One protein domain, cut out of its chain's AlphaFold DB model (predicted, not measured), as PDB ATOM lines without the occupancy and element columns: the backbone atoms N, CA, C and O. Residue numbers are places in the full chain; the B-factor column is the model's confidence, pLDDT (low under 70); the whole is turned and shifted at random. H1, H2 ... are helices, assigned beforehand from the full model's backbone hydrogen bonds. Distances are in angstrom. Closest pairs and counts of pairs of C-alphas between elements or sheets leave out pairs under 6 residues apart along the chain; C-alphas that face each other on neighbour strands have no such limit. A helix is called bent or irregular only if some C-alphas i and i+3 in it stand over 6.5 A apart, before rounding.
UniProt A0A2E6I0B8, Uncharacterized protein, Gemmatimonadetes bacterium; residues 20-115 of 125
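This is residues 20 to 115 of the 125 residues of an uncharacterized protein of Gemmatimonadetes bacterium (UniProt A0A2E6I0B8). The model is an open, flat zigzag: the long helix H3 is folded into a V of two arms, H3a and H3b, and a helical hairpin of H1 and the short H2 stands beyond the outer side of H3a. The printed part has 96 residues with three named helices, H1, H2 and H3 in that order, and no named strand, and the class is all helix. It is extended, with a radius of gyration of the C-alphas of 20.7 A and spans of 55 by 47 by 18 A.

H1, residues 20 to 40, touches H2, residues 48 to 54, with residues 31 to 35 of H1 alone; the closest C-alphas, of Leu 34 and Pro 48, are 5.9 A apart. This hairpin runs opposite ways at a shallow tilt of 30 degrees. H3, residues 57 to 113, was assigned as one helix by its hydrogen bonds but is bent, with C-alphas 79 and 82 9.7 A apart; its arms are H3a, residues 57 to 79, and H3b, residues 82 to 113. H2 and H3a are close but not clearly touching, the closest C-alphas being those of Ile 53 and Leu 59, 6.6 A apart. H3a and H3b touch only at the corner, Ile 76 to Tyr 85 at 6.3 A between closest C-alphas, and run opposite ways at a shallow tilt of 34 degrees, only just short of steep. H1 is apart from both arms. Every O i to N i+4 pair is within hydrogen-bond range in H1 and H2, against 17 of 19 in H3a and 26 of 28 in H3b.

H1 begins at C-alpha 20 (234.445, 385.956, 246.291) and is 30.0 A long; H2 is 10.1 A. H3a is 33.8 A and irregular, with C-alphas 61 and 64 7.5 A apart. H3b is 46.7 A and irregular, with C-alphas 87 and 90 6.8 A apart, and ends at C-alpha 113 (241.085, 344.206, 251.858).

The C-alphas farthest apart, of Arg 40 and Trp 113, are 61.0 A apart. The printed part has no cut and no long link. Confidence is under 70 at residues 42, 44 to 50, 52 to 55 and 57 to 58.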
ATOM      1  N   ARG A  20     233.472 386.614 247.183       79.56
ATOM      2  CA  ARG A  20     234.445 385.956 246.291       79.56
ATOM      3  C   ARG A  20     234.634 386.711 244.982       79.56
ATOM      4  O   ARG A  20     235.763 386.808 244.512       79.56
ATOM      5  N   ILE A  21     233.555 387.247 244.409       86.44
ATOM      6  CA  ILE A  21     233.622 388.061 243.185       86.44
ATOM      7  C   ILE A  21     234.406 389.347 243.440       86.44
ATOM      8  O   ILE A  21     235.254 389.717 242.632       86.44
ATOM      9  N   PHE A  22     234.176 389.995 244.581       89.50
ATOM     10  CA  PHE A  22     234.923 391.177 244.984       89.50
ATOM     11  C   PHE A  22     236.424 390.880 245.110       89.50
ATOM     12  O   PHE A  22     237.237 391.556 244.479       89.50
ATOM     13  N   PHE A  23     236.802 389.827 245.845       84.56
ATOM     14  CA  PHE A  23     238.208 389.431 245.975       84.56
ATOM     15  C   PHE A  23     238.841 389.024 244.639       84.56
ATOM     16  O   PHE A  23     240.004 389.351 244.400       84.56
ATOM     17  N   LEU A  24     238.088 388.362 243.754       85.19
ATOM     18  CA  LEU A  24     238.535 388.052 242.397       85.19
ATOM     19  C   LEU A  24     238.821 389.337 241.609       85.19
ATOM     20  O   LEU A  24     239.897 389.468 241.038       85.19
ATOM     21  N   GLY A  25     237.898 390.303 241.624       89.12
ATOM     22  CA  GLY A  25     238.057 391.580 240.927       89.12
ATOM     23  C   GLY A  25     239.269 392.374 241.418       89.12
ATOM     24  O   GLY A  25     240.091 392.806 240.609       89.12
ATOM     25  N   VAL A  26     239.425 392.505 242.739       88.88
ATOM     26  CA  VAL A  26     240.577 393.188 243.354       88.88
ATOM     27  C   VAL A  26     241.886 392.463 243.025       88.88
ATOM     28  O   VAL A  26     242.857 393.106 242.624       88.88
ATOM     29  N   GLY A  27     241.913 391.132 243.142       83.25
ATOM     30  CA  GLY A  27     243.087 390.317 242.827       83.25
ATOM     31  C   GLY A  27     243.507 390.428 241.360       83.25
ATOM     32  O   GLY A  27     244.692 390.617 241.078       83.25
ATOM     33  N   SER A  28     242.550 390.383 240.431       85.19
ATOM     34  CA  SER A  28     242.788 390.550 238.994       85.19
ATOM     35  C   SER A  28     243.294 391.948 238.643       85.19
ATOM     36  O   SER A  28     244.250 392.067 237.876       85.19
ATOM     37  N   LEU A  29     242.711 393.001 239.228       88.94
ATOM     38  CA  LEU A  29     243.177 394.381 239.050       88.94
ATOM     39  C   LEU A  29     244.610 394.563 239.555       88.94
ATOM     40  O   LEU A  29     245.453 395.107 238.845       88.94
ATOM     41  N   PHE A  30     244.905 394.072 240.759       84.88
ATOM     42  CA  PHE A  30     246.230 394.197 241.358       84.88
ATOM     43  C   PHE A  30     247.293 393.394 240.595       84.88
ATOM     44  O   PHE A  30     248.377 393.906 240.314       84.88
ATOM     45  N   ALA A  31     246.978 392.159 240.190       82.50
ATOM     46  CA  ALA A  31     247.866 391.352 239.359       82.50
ATOM     47  C   ALA A  31     248.109 392.002 237.985       82.50
ATOM     48  O   ALA A  31     249.251 392.056 237.528       82.50
ATOM     49  N   GLY A  32     247.064 392.548 237.354       83.19
ATOM     50  CA  GLY A  32     247.178 393.300 236.102       83.19
ATOM     51  C   GLY A  32     248.064 394.539 236.247       83.19
ATOM     52  O   GLY A  32     248.941 394.772 235.416       83.19
ATOM     53  N   LEU A  33     247.912 395.281 237.346       84.81
ATOM     54  CA  LEU A  33     248.754 396.433 237.664       84.81
ATOM     55  C   LEU A  33     250.225 396.026 237.827       84.81
ATOM     56  O   LEU A  33     251.098 396.655 237.235       84.81
ATOM     57  N   LEU A  34     250.515 394.942 238.553       80.75
ATOM     58  CA  LEU A  34     251.882 394.424 238.698       80.75
ATOM     59  C   LEU A  34     252.503 394.019 237.354       80.75
ATOM     60  O   LEU A  34     253.687 394.273 237.123       80.75
ATOM     61  N   VAL A  35     251.722 393.411 236.455       81.38
ATOM     62  CA  VAL A  35     252.184 393.065 235.102       81.38
ATOM     63  C   VAL A  35     252.504 394.327 234.298       81.38
ATOM     64  O   VAL A  35     253.571 394.392 233.691       81.38
ATOM     65  N   LEU A  36     251.643 395.348 234.343       82.69
ATOM     66  CA  LEU A  36     251.868 396.629 233.663       82.69
ATOM     67  C   LEU A  36     253.107 397.360 234.200       82.69
ATOM     68  O   LEU A  36     253.940 397.822 233.417       82.69
ATOM     69  N   LEU A  37     253.272 397.421 235.525       79.94
ATOM     70  CA  LEU A  37     254.441 398.034 236.161       79.94
ATOM     71  C   LEU A  37     255.729 397.314 235.770       79.94
ATOM     72  O   LEU A  37     256.725 397.969 235.473       79.94
ATOM     73  N   ARG A  38     255.705 395.981 235.709       74.62
ATOM     74  CA  ARG A  38     256.862 395.190 235.289       74.62
ATOM     75  C   ARG A  38     257.179 395.347 233.802       74.62
ATOM     76  O   ARG A  38     258.351 395.329 233.438       74.62
ATOM     77  N   TYR A  39     256.163 395.549 232.961       77.00
ATOM     78  CA  TYR A  39     256.351 395.875 231.544       77.00
ATOM     79  C   TYR A  39     256.983 397.262 231.356       77.00
ATOM     80  O   TYR A  39     257.801 397.452 230.459       77.00
ATOM     81  N   ARG A  40     256.632 398.235 232.209       78.12
ATOM     82  CA  ARG A  40     257.154 399.610 232.130       78.12
ATOM     83  C   ARG A  40     258.510 399.797 232.817       78.12
ATOM     84  O   ARG A  40     259.292 400.635 232.361       78.12
ATOM     85  N   PHE A  41     258.776 399.032 233.878       78.44
ATOM     86  CA  PHE A  41     259.983 399.084 234.706       78.44
ATOM     87  C   PHE A  41     260.539 397.667 234.953       78.44
ATOM     88  O   PHE A  41     260.233 397.041 235.971       78.44
ATOM     89  N   PRO A  42     261.409 397.158 234.063       68.06
ATOM     90  CA  PRO A  42     261.986 395.815 234.182       68.06
ATOM     91  C   PRO A  42     262.829 395.593 235.450       68.06
ATOM     92  O   PRO A  42     263.002 394.457 235.878       68.06
ATOM     93  N   ALA A  43     263.333 396.671 236.063       72.88
ATOM     94  CA  ALA A  43     264.120 396.638 237.298       72.88
ATOM     95  C   ALA A  43     263.269 396.567 238.584       72.88
ATOM     96  O   ALA A  43     263.819 396.628 239.683       72.88
ATOM     97  N   PHE A  44     261.936 396.477 238.482       66.88
ATOM     98  CA  PHE A  44     261.078 396.432 239.665       66.88
ATOM     99  C   PHE A  44     261.279 395.110 240.438       66.88
ATOM    100  O   PHE A  44     261.132 394.035 239.852       66.88
ATOM    101  N   PRO A  45     261.592 395.152 241.749       68.50
ATOM    102  CA  PRO A  45     262.009 393.970 242.513       68.50
ATOM    103  C   PRO A  45     260.860 393.005 242.845       68.50
ATOM    104  O   PRO A  45     261.103 391.872 243.257       68.50
ATOM    105  N   ILE A  46     259.603 393.428 242.681       68.88
ATOM    106  CA  ILE A  46     258.427 392.630 243.045       68.88
ATOM    107  C   ILE A  46     257.988 391.780 241.851       68.88
ATOM    108  O   ILE A  46     257.508 392.289 240.837       68.88
ATOM    109  N   HIS A  47     258.130 390.461 241.981       66.88
ATOM    110  CA  HIS A  47     257.803 389.518 240.918       66.88
ATOM    111  C   HIS A  47     256.312 389.101 240.971       66.88
ATOM    112  O   HIS A  47     255.904 388.462 241.943       66.88
ATOM    113  N   PRO A  48     255.495 389.350 239.924       68.06
ATOM    114  CA  PRO A  48     254.056 389.038 239.924       68.06
ATOM    115  C   PRO A  48     253.746 387.544 240.107       68.06
ATOM    116  O   PRO A  48     252.732 387.191 240.695       68.06
ATOM    117  N   ILE A  49     254.654 386.660 239.677       68.94
ATOM    118  CA  ILE A  49     254.561 385.205 239.910       68.94
ATOM    119  C   ILE A  49     254.466 384.853 241.405       68.94
ATOM    120  O   ILE A  49     253.695 383.974 241.773       68.94
ATOM    121  N   GLY A  50     255.201 385.535 242.290       67.75
ATOM    122  CA  GLY A  50     255.105 385.260 243.729       67.75
ATOM    123  C   GLY A  50     253.708 385.563 244.273       67.75
ATOM    124  O   GLY A  50     253.166 384.796 245.067       67.75
ATOM    125  N   PHE A  51     253.090 386.635 243.772       71.00
ATOM    126  CA  PHE A  51     251.735 387.029 244.140       71.00
ATOM    127  C   PHE A  51     250.696 386.006 243.665       71.00
ATOM    128  O   PHE A  51     249.883 385.546 244.467       71.00
ATOM    129  N   THR A  52     250.757 385.583 242.398       69.19
ATOM    130  CA  THR A  52     249.783 384.632 241.837       69.19
ATOM    131  C   THR A  52     249.888 383.241 242.456       69.19
ATOM    132  O   THR A  52     248.864 382.597 242.679       69.19
ATOM    133  N   ILE A  53     251.098 382.781 242.789       69.50
ATOM    134  CA  ILE A  53     251.286 381.469 243.422       69.50
ATOM    135  C   ILE A  53     250.860 381.508 244.903       69.50
ATOM    136  O   ILE A  53     250.348 380.507 245.407       69.50
ATOM    137  N   SER A  54     250.988 382.649 245.597       69.88
ATOM    138  CA  SER A  54     250.629 382.773 247.026       69.88
ATOM    139  C   SER A  54     249.161 382.484 247.343       69.88
ATOM    140  O   SER A  54     248.848 382.011 248.435       69.88
ATOM    141  N   ALA A  55     248.267 382.701 246.376       68.44
ATOM    142  CA  ALA A  55     246.841 382.431 246.527       68.44
ATOM    143  C   ALA A  55     246.494 380.930 246.448       68.44
ATOM    144  O   ALA A  55     245.378 380.530 246.789       68.44
ATOM    145  N   SER A  56     247.430 380.081 246.008       71.25
ATOM    146  CA  SER A  56     247.206 378.638 245.931       71.25
ATOM    147  C   SER A  56     247.180 378.010 247.327       71.25
ATOM    148  O   SER A  56     248.093 378.217 248.130       71.25
ATOM    149  N   SER A  57     246.163 377.177 247.598       64.75
ATOM    150  CA  SER A  57     246.087 376.371 248.833       64.75
ATOM    151  C   SER A  57     247.367 375.567 249.052       64.75
ATOM    152  O   SER A  57     247.894 375.508 250.161       64.75
ATOM    153  N   THR A  58     247.918 375.042 247.957       67.06
ATOM    154  CA  THR A  58     249.157 374.274 247.947       67.06
ATOM    155  C   THR A  58     250.345 375.111 248.405       67.06
ATOM    156  O   THR A  58     251.156 374.623 249.180       67.06
ATOM    157  N   LEU A  59     250.461 376.380 247.991       72.25
ATOM    158  CA  LEU A  59     251.589 377.196 248.443       72.25
ATOM    159  C   LEU A  59     251.456 377.556 249.920       72.25
ATOM    160  O   LEU A  59     252.453 377.534 250.630       72.25
ATOM    161  N   ARG A  60     250.241 377.836 250.404       72.00
ATOM    162  CA  ARG A  60     250.025 378.162 251.821       72.00
ATOM    163  C   ARG A  60     250.503 377.043 252.749       72.00
ATOM    164  O   ARG A  60     251.112 377.333 253.773       72.00
ATOM    165  N   ASN A  61     250.282 375.788 252.362       74.62
ATOM    166  CA  ASN A  61     250.688 374.630 253.157       74.62
ATOM    167  C   ASN A  61     252.149 374.210 252.904       74.62
ATOM    168  O   ASN A  61     252.807 373.709 253.812       74.62
ATOM    169  N   THR A  62     252.692 374.473 251.711       81.25
ATOM    170  CA  THR A  62     254.048 374.043 251.314       81.25
ATOM    171  C   THR A  62     255.097 375.164 251.409       81.25
ATOM    172  O   THR A  62     256.276 374.926 251.158       81.25
ATOM    173  N   ALA A  63     254.728 376.393 251.796       81.25
ATOM    174  CA  ALA A  63     255.644 377.540 251.858       81.25
ATOM    175  C   ALA A  63     256.870 377.275 252.748       81.25
ATOM    176  O   ALA A  63     258.002 377.529 252.332       81.25
ATOM    177  N   LEU A  64     256.656 376.709 253.940       84.00
ATOM    178  CA  LEU A  64     257.743 376.329 254.847       84.00
ATOM    179  C   LEU A  64     258.625 375.229 254.249       84.00
ATOM    180  O   LEU A  64     259.845 375.296 254.360       84.00
ATOM    181  N   THR A  65     258.031 374.248 253.567       85.94
ATOM    182  CA  THR A  65     258.765 373.178 252.881       85.94
ATOM    183  C   THR A  65     259.642 373.736 251.763       85.94
ATOM    184  O   THR A  65     260.810 373.375 251.669       85.94
ATOM    185  N   ILE A  66     259.120 374.652 250.940       86.31
ATOM    186  CA  ILE A  66     259.883 375.307 249.866       86.31
ATOM    187  C   ILE A  66     261.048 376.101 250.453       86.31
ATOM    188  O   ILE A  66     262.169 376.006 249.952       86.31
ATOM    189  N   PHE A  67     260.802 376.847 251.533       87.50
ATOM    190  CA  PHE A  67     261.850 377.575 252.238       87.50
ATOM    191  C   PHE A  67     262.930 376.629 252.777       87.50
ATOM    192  O   PHE A  67     264.117 376.858 252.551       87.50
ATOM    193  N   LEU A  68     262.534 375.522 253.410       88.75
ATOM    194  CA  LEU A  68     263.452 374.505 253.921       88.75
ATOM    195  C   LEU A  68     264.300 373.889 252.796       88.75
ATOM    196  O   LEU A  68     265.520 373.804 252.923       88.75
ATOM    197  N   VAL A  69     263.674 373.512 251.676       90.00
ATOM    198  CA  VAL A  69     264.361 372.972 250.490       90.00
ATOM    199  C   VAL A  69     265.359 373.984 249.940       90.00
ATOM    200  O   VAL A  69     266.481 373.615 249.600       90.00
ATOM    201  N   TRP A  70     264.983 375.263 249.878       92.00
ATOM    202  CA  TRP A  70     265.884 376.325 249.448       92.00
ATOM    203  C   TRP A  70     267.083 376.480 250.391       92.00
ATOM    204  O   TRP A  70     268.214 376.546 249.904       92.00
ATOM    205  N   VAL A  71     266.871 376.481 251.714       91.62
ATOM    206  CA  VAL A  71     267.956 376.558 252.709       91.62
ATOM    207  C   VAL A  71     268.890 375.356 252.578       91.62
ATOM    208  O   VAL A  71     270.098 375.542 252.446       91.62
ATOM    209  N   LEU A  72     268.350 374.132 252.553       88.81
ATOM    210  CA  LEU A  72     269.143 372.908 252.404       88.81
ATOM    211  C   LEU A  72     269.934 372.907 251.100       88.81
ATOM    212  O   LEU A  72     271.140 372.673 251.116       88.81
ATOM    213  N   LYS A  73     269.284 373.210 249.972       86.94
ATOM    214  CA  LYS A  73     269.947 373.274 248.666       86.94
ATOM    215  C   LYS A  73     271.061 374.316 248.664       86.94
ATOM    216  O   LYS A  73     272.158 374.033 248.188       86.94
ATOM    217  N   SER A  74     270.796 375.499 249.213       89.00
ATOM    218  CA  SER A  74     271.786 376.575 249.304       89.00
ATOM    219  C   SER A  74     272.970 376.173 250.183       89.00
ATOM    220  O   SER A  74     274.113 376.428 249.816       89.00
ATOM    221  N   LEU A  75     272.720 375.494 251.305       88.81
ATOM    222  CA  LEU A  75     273.760 374.999 252.207       88.81
ATOM    223  C   LEU A  75     274.620 373.914 251.545       88.81
ATOM    224  O   LEU A  75     275.846 373.991 251.592       88.81
ATOM    225  N   ILE A  76     273.987 372.947 250.872       87.31
ATOM    226  CA  ILE A  76     274.669 371.873 250.135       87.31
ATOM    227  C   ILE A  76     275.580 372.464 249.057       87.31
ATOM    228  O   ILE A  76     276.751 372.093 248.973       87.31
ATOM    229  N   LEU A  77     275.074 373.419 248.272       88.00
ATOM    230  CA  LEU A  77     275.853 374.060 247.213       88.00
ATOM    231  C   LEU A  77     276.989 374.927 247.770       88.00
ATOM    232  O   LEU A  77     278.082 374.919 247.209       88.00
ATOM    233  N   ARG A  78     276.763 375.642 248.881       86.50
ATOM    234  CA  ARG A  78     277.764 376.538 249.481       86.50
ATOM    235  C   ARG A  78     278.900 375.789 250.182       86.50
ATOM    236  O   ARG A  78     280.020 376.285 250.180       86.50
ATOM    237  N   ILE A  79     278.628 374.625 250.776       86.75
ATOM    238  CA  ILE A  79     279.641 373.816 251.479       86.75
ATOM    239  C   ILE A  79     280.327 372.819 250.535       86.75
ATOM    240  O   ILE A  79     281.516 372.551 250.683       86.75
ATOM    241  N   GLY A  80     279.579 372.220 249.608       78.50
ATOM    242  CA  GLY A  80     280.015 371.028 248.878       78.50
ATOM    243  C   GLY A  80     280.260 371.195 247.382       78.50
ATOM    244  O   GLY A  80     280.755 370.257 246.759       78.50
ATOM    245  N   GLY A  81     279.912 372.340 246.789       84.88
ATOM    246  CA  GLY A  81     279.971 372.520 245.339       84.88
ATOM    247  C   GLY A  81     279.042 371.565 244.570       84.88
ATOM    248  O   GLY A  81     278.183 370.884 245.139       84.88
ATOM    249  N   LEU A  82     279.195 371.524 243.245       82.44
ATOM    250  CA  LEU A  82     278.313 370.756 242.354       82.44
ATOM    251  C   LEU A  82     278.501 369.233 242.484       82.44
ATOM    252  O   LEU A  82     277.550 368.470 242.327       82.44
ATOM    253  N   GLU A  83     279.708 368.785 242.817       83.38
ATOM    254  CA  GLU A  83     280.041 367.363 242.922       83.38
ATOM    255  C   GLU A  83     279.320 366.694 244.104       83.38
ATOM    256  O   GLU A  83     278.675 365.656 243.939       83.38
ATOM    257  N   ARG A  84     279.301 367.341 245.280       78.38
ATOM    258  CA  ARG A  84     278.535 366.834 246.432       78.38
ATOM    259  C   ARG A  84     277.029 366.950 246.242       78.38
ATOM    260  O   ARG A  84     276.293 366.119 246.765       78.38
ATOM    261  N   TYR A  85     276.563 367.941 245.486       83.69
ATOM    262  CA  TYR A  85     275.150 368.025 245.123       83.69
ATOM    263  C   TYR A  85     274.707 366.782 244.334       83.69
ATOM    264  O   TYR A  85     273.698 366.169 244.682       83.69
ATOM    265  N   ASN A  86     275.497 366.355 243.344       82.88
ATOM    266  CA  ASN A  86     275.217 365.138 242.577       82.88
ATOM    267  C   ASN A  86     275.320 363.865 243.430       82.88
ATOM    268  O   ASN A  86     274.523 362.949 243.243       82.88
ATOM    269  N   ALA A  87     276.234 363.820 244.403       86.62
ATOM    270  CA  ALA A  87     276.347 362.692 245.329       86.62
ATOM    271  C   ALA A  87     275.146 362.571 246.292       86.62
ATOM    272  O   ALA A  87     274.773 361.466 246.677       86.62
ATOM    273  N   ILE A  88     274.520 363.691 246.671       86.44
ATOM    274  CA  ILE A  88     273.358 363.718 247.578       86.44
ATOM    275  C   ILE A  88     272.029 363.560 246.810       86.44
ATOM    276  O   ILE A  88     271.036 363.108 247.379       86.44
ATOM    277  N   ALA A  89     271.990 363.868 245.511       85.81
ATOM    278  CA  ALA A  89     270.812 363.672 244.662       85.81
ATOM    279  C   ALA A  89     270.120 362.291 244.809       85.81
ATOM    280  O   ALA A  89     268.899 362.281 245.001       85.81
ATOM    281  N   PRO A  90     270.829 361.139 244.799       88.56
ATOM    282  CA  PRO A  90     270.189 359.833 244.977       88.56
ATOM    283  C   PRO A  90     269.519 359.651 246.347       88.56
ATOM    284  O   PRO A  90     268.522 358.938 246.429       88.56
ATOM    285  N   PHE A  91     269.988 360.318 247.408       90.31
ATOM    286  CA  PHE A  91     269.356 360.248 248.733       90.31
ATOM    287  C   PHE A  91     267.949 360.861 248.726       90.31
ATOM    288  O   PHE A  91     266.990 360.234 249.176       90.31
ATOM    289  N   PHE A  92     267.801 362.063 248.161       88.06
ATOM    290  CA  PHE A  92     266.490 362.708 248.035       88.06
ATOM    291  C   PHE A  92     265.560 361.935 247.097       88.06
ATOM    292  O   PHE A  92     264.365 361.821 247.371       88.06
ATOM    293  N   LEU A  93     266.110 361.362 246.022       90.50
ATOM    294  CA  LEU A  93     265.353 360.494 245.124       90.50
ATOM    295  C   LEU A  93     264.849 359.240 245.850       90.50
ATOM    296  O   LEU A  93     263.691 358.868 245.690       90.50
ATOM    297  N   GLY A  94     265.689 358.622 246.685       93.19
ATOM    298  CA  GLY A  94     265.318 357.473 247.509       93.19
ATOM    299  C   GLY A  94     264.204 357.798 248.504       93.19
ATOM    300  O   GLY A  94     263.253 357.032 248.631       93.19
ATOM    301  N   MET A  95     264.262 358.965 249.150       91.94
ATOM    302  CA  MET A  95     263.204 359.433 250.052       91.94
ATOM    303  C   MET A  95     261.867 359.626 249.318       91.94
ATOM    304  O   MET A  95     260.825 359.185 249.804       91.94
ATOM    305  N   LEU A  96     261.899 360.226 248.122       91.25
ATOM    306  CA  LEU A  96     260.720 360.372 247.266       91.25
ATOM    307  C   LEU A  96     260.155 359.007 246.846       91.25
ATOM    308  O   LEU A  96     258.949 358.787 246.937       91.25
ATOM    309  N   MET A  97     261.022 358.086 246.418       94.00
ATOM    310  CA  MET A  97     260.624 356.728 246.039       94.00
ATOM    311  C   MET A  97     260.008 355.967 247.216       94.00
ATOM    312  O   MET A  97     258.998 355.296 247.029       94.00
ATOM    313  N   GLY A  98     260.550 356.108 248.428       92.94
ATOM    314  CA  GLY A  98     259.992 355.494 249.636       92.94
ATOM    315  C   GLY A  98     258.588 356.004 249.966       92.94
ATOM    316  O   GLY A  98     257.696 355.207 250.253       92.94
ATOM    317  N   PHE A  99     258.361 357.317 249.852       89.69
ATOM    318  CA  PHE A  99     257.027 357.902 250.012       89.69
ATOM    319  C   PHE A  99     256.036 357.351 248.977       89.69
ATOM    320  O   PHE A  99     254.951 356.900 249.339       89.69
ATOM    321  N   LEU A 100     256.425 357.330 247.698       91.19
ATOM    322  CA  LEU A 100     255.581 356.807 246.621       91.19
ATOM    323  C   LEU A 100     255.282 355.315 246.794       91.19
ATOM    324  O   LEU A 100     254.142 354.902 246.597       91.19
ATOM    325  N   ALA A 101     256.272 354.520 247.201       93.38
ATOM    326  CA  ALA A 101     256.092 353.104 247.493       93.38
ATOM    327  C   ALA A 101     255.116 352.892 248.658       93.38
ATOM    328  O   ALA A 101     254.226 352.053 248.556       93.38
ATOM    329  N   GLY A 102     255.223 353.683 249.732       90.56
ATOM    330  CA  GLY A 102     254.291 353.627 250.860       90.56
ATOM    331  C   GLY A 102     252.849 353.940 250.450       90.56
ATOM    332  O   GLY A 102     251.934 353.199 250.804       90.56
ATOM    333  N   VAL A 103     252.649 354.988 249.644       88.44
ATOM    334  CA  VAL A 103     251.324 355.328 249.096       88.44
ATOM    335  C   VAL A 103     250.801 354.208 248.193       88.44
ATOM    336  O   VAL A 103     249.655 353.797 248.341       88.44
ATOM    337  N   ALA A 104     251.632 353.676 247.293       88.50
ATOM    338  CA  ALA A 104     251.244 352.595 246.389       88.50
ATOM    339  C   ALA A 104     250.848 351.319 247.147       88.50
ATOM    340  O   ALA A 104     249.834 350.703 246.825       88.50
ATOM    341  N   LEU A 105     251.603 350.951 248.186       90.31
ATOM    342  CA  LEU A 105     251.260 349.829 249.058       90.31
ATOM    343  C   LEU A 105     249.928 350.065 249.775       90.31
ATOM    344  O   LEU A 105     249.101 349.160 249.799       90.31
ATOM    345  N   GLY A 106     249.689 351.275 250.288       86.69
ATOM    346  CA  GLY A 106     248.408 351.642 250.895       86.69
ATOM    347  C   GLY A 106     247.231 351.476 249.929       86.69
ATOM    348  O   GLY A 106     246.235 350.853 250.282       86.69
ATOM    349  N   VAL A 107     247.382 351.934 248.682       86.38
ATOM    350  CA  VAL A 107     246.368 351.756 247.625       86.38
ATOM    351  C   VAL A 107     246.099 350.274 247.343       86.38
ATOM    352  O   VAL A 107     244.944 349.878 247.189       86.38
ATOM    353  N   ILE A 108     247.145 349.446 247.269       88.94
ATOM    354  CA  ILE A 108     247.006 348.004 247.017       88.94
ATOM    355  C   ILE A 108     246.276 347.323 248.178       88.94
ATOM    356  O   ILE A 108     245.363 346.533 247.946       88.94
ATOM    357  N   VAL A 109     246.652 347.640 249.421       87.62
ATOM    358  CA  VAL A 109     246.014 347.080 250.620       87.62
ATOM    359  C   VAL A 109     244.538 347.465 250.673       87.62
ATOM    360  O   VAL A 109     243.698 346.584 250.850       87.62
ATOM    361  N   ASP A 110     244.210 348.737 250.440       83.56
ATOM    362  CA  ASP A 110     242.823 349.207 250.406       83.56
ATOM    363  C   ASP A 110     242.017 348.528 249.291       83.56
ATOM    364  O   ASP A 110     240.872 348.136 249.505       83.56
ATOM    365  N   GLY A 111     242.619 348.311 248.119       83.56
ATOM    366  CA  GLY A 111     241.967 347.616 247.008       83.56
ATOM    367  C   GLY A 111     241.675 346.137 247.280       83.56
ATOM    368  O   GLY A 111     240.639 345.635 246.847       83.56
ATOM    369  N   VAL A 112     242.566 345.437 247.991       86.62
ATOM    370  CA  VAL A 112     242.435 343.992 248.257       86.62
ATOM    371  C   VAL A 112     241.572 343.710 249.489       86.62
ATOM    372  O   VAL A 112     240.734 342.811 249.448       86.62
ATOM    373  N   TRP A 113     241.757 344.462 250.578       81.94
ATOM    374  CA  TRP A 113     241.085 344.206 251.858       81.94
ATOM    375  C   TRP A 113     239.838 345.064 252.097       81.94
ATOM    376  O   TRP A 113     238.956 344.632 252.839       81.94
ATOM    377  N   PHE A 114     239.719 346.237 251.467       77.44
ATOM    378  CA  PHE A 114     238.602 347.169 251.679       77.44
ATOM    379  C   PHE A 114     237.920 347.594 250.366       77.44
ATOM    380  O   PHE A 114     237.792 348.793 250.084       77.44
ATOM    381  N   PRO A 115     237.422 346.640 249.553       73.38
ATOM    382  CA  PRO A 115     236.769 346.963 248.292       73.38
ATOM    383  C   PRO A 115     235.536 347.845 248.537       73.38
ATOM    384  O   PRO A 115     234.567 347.440 249.177       73.38
TER     385      PRO A 115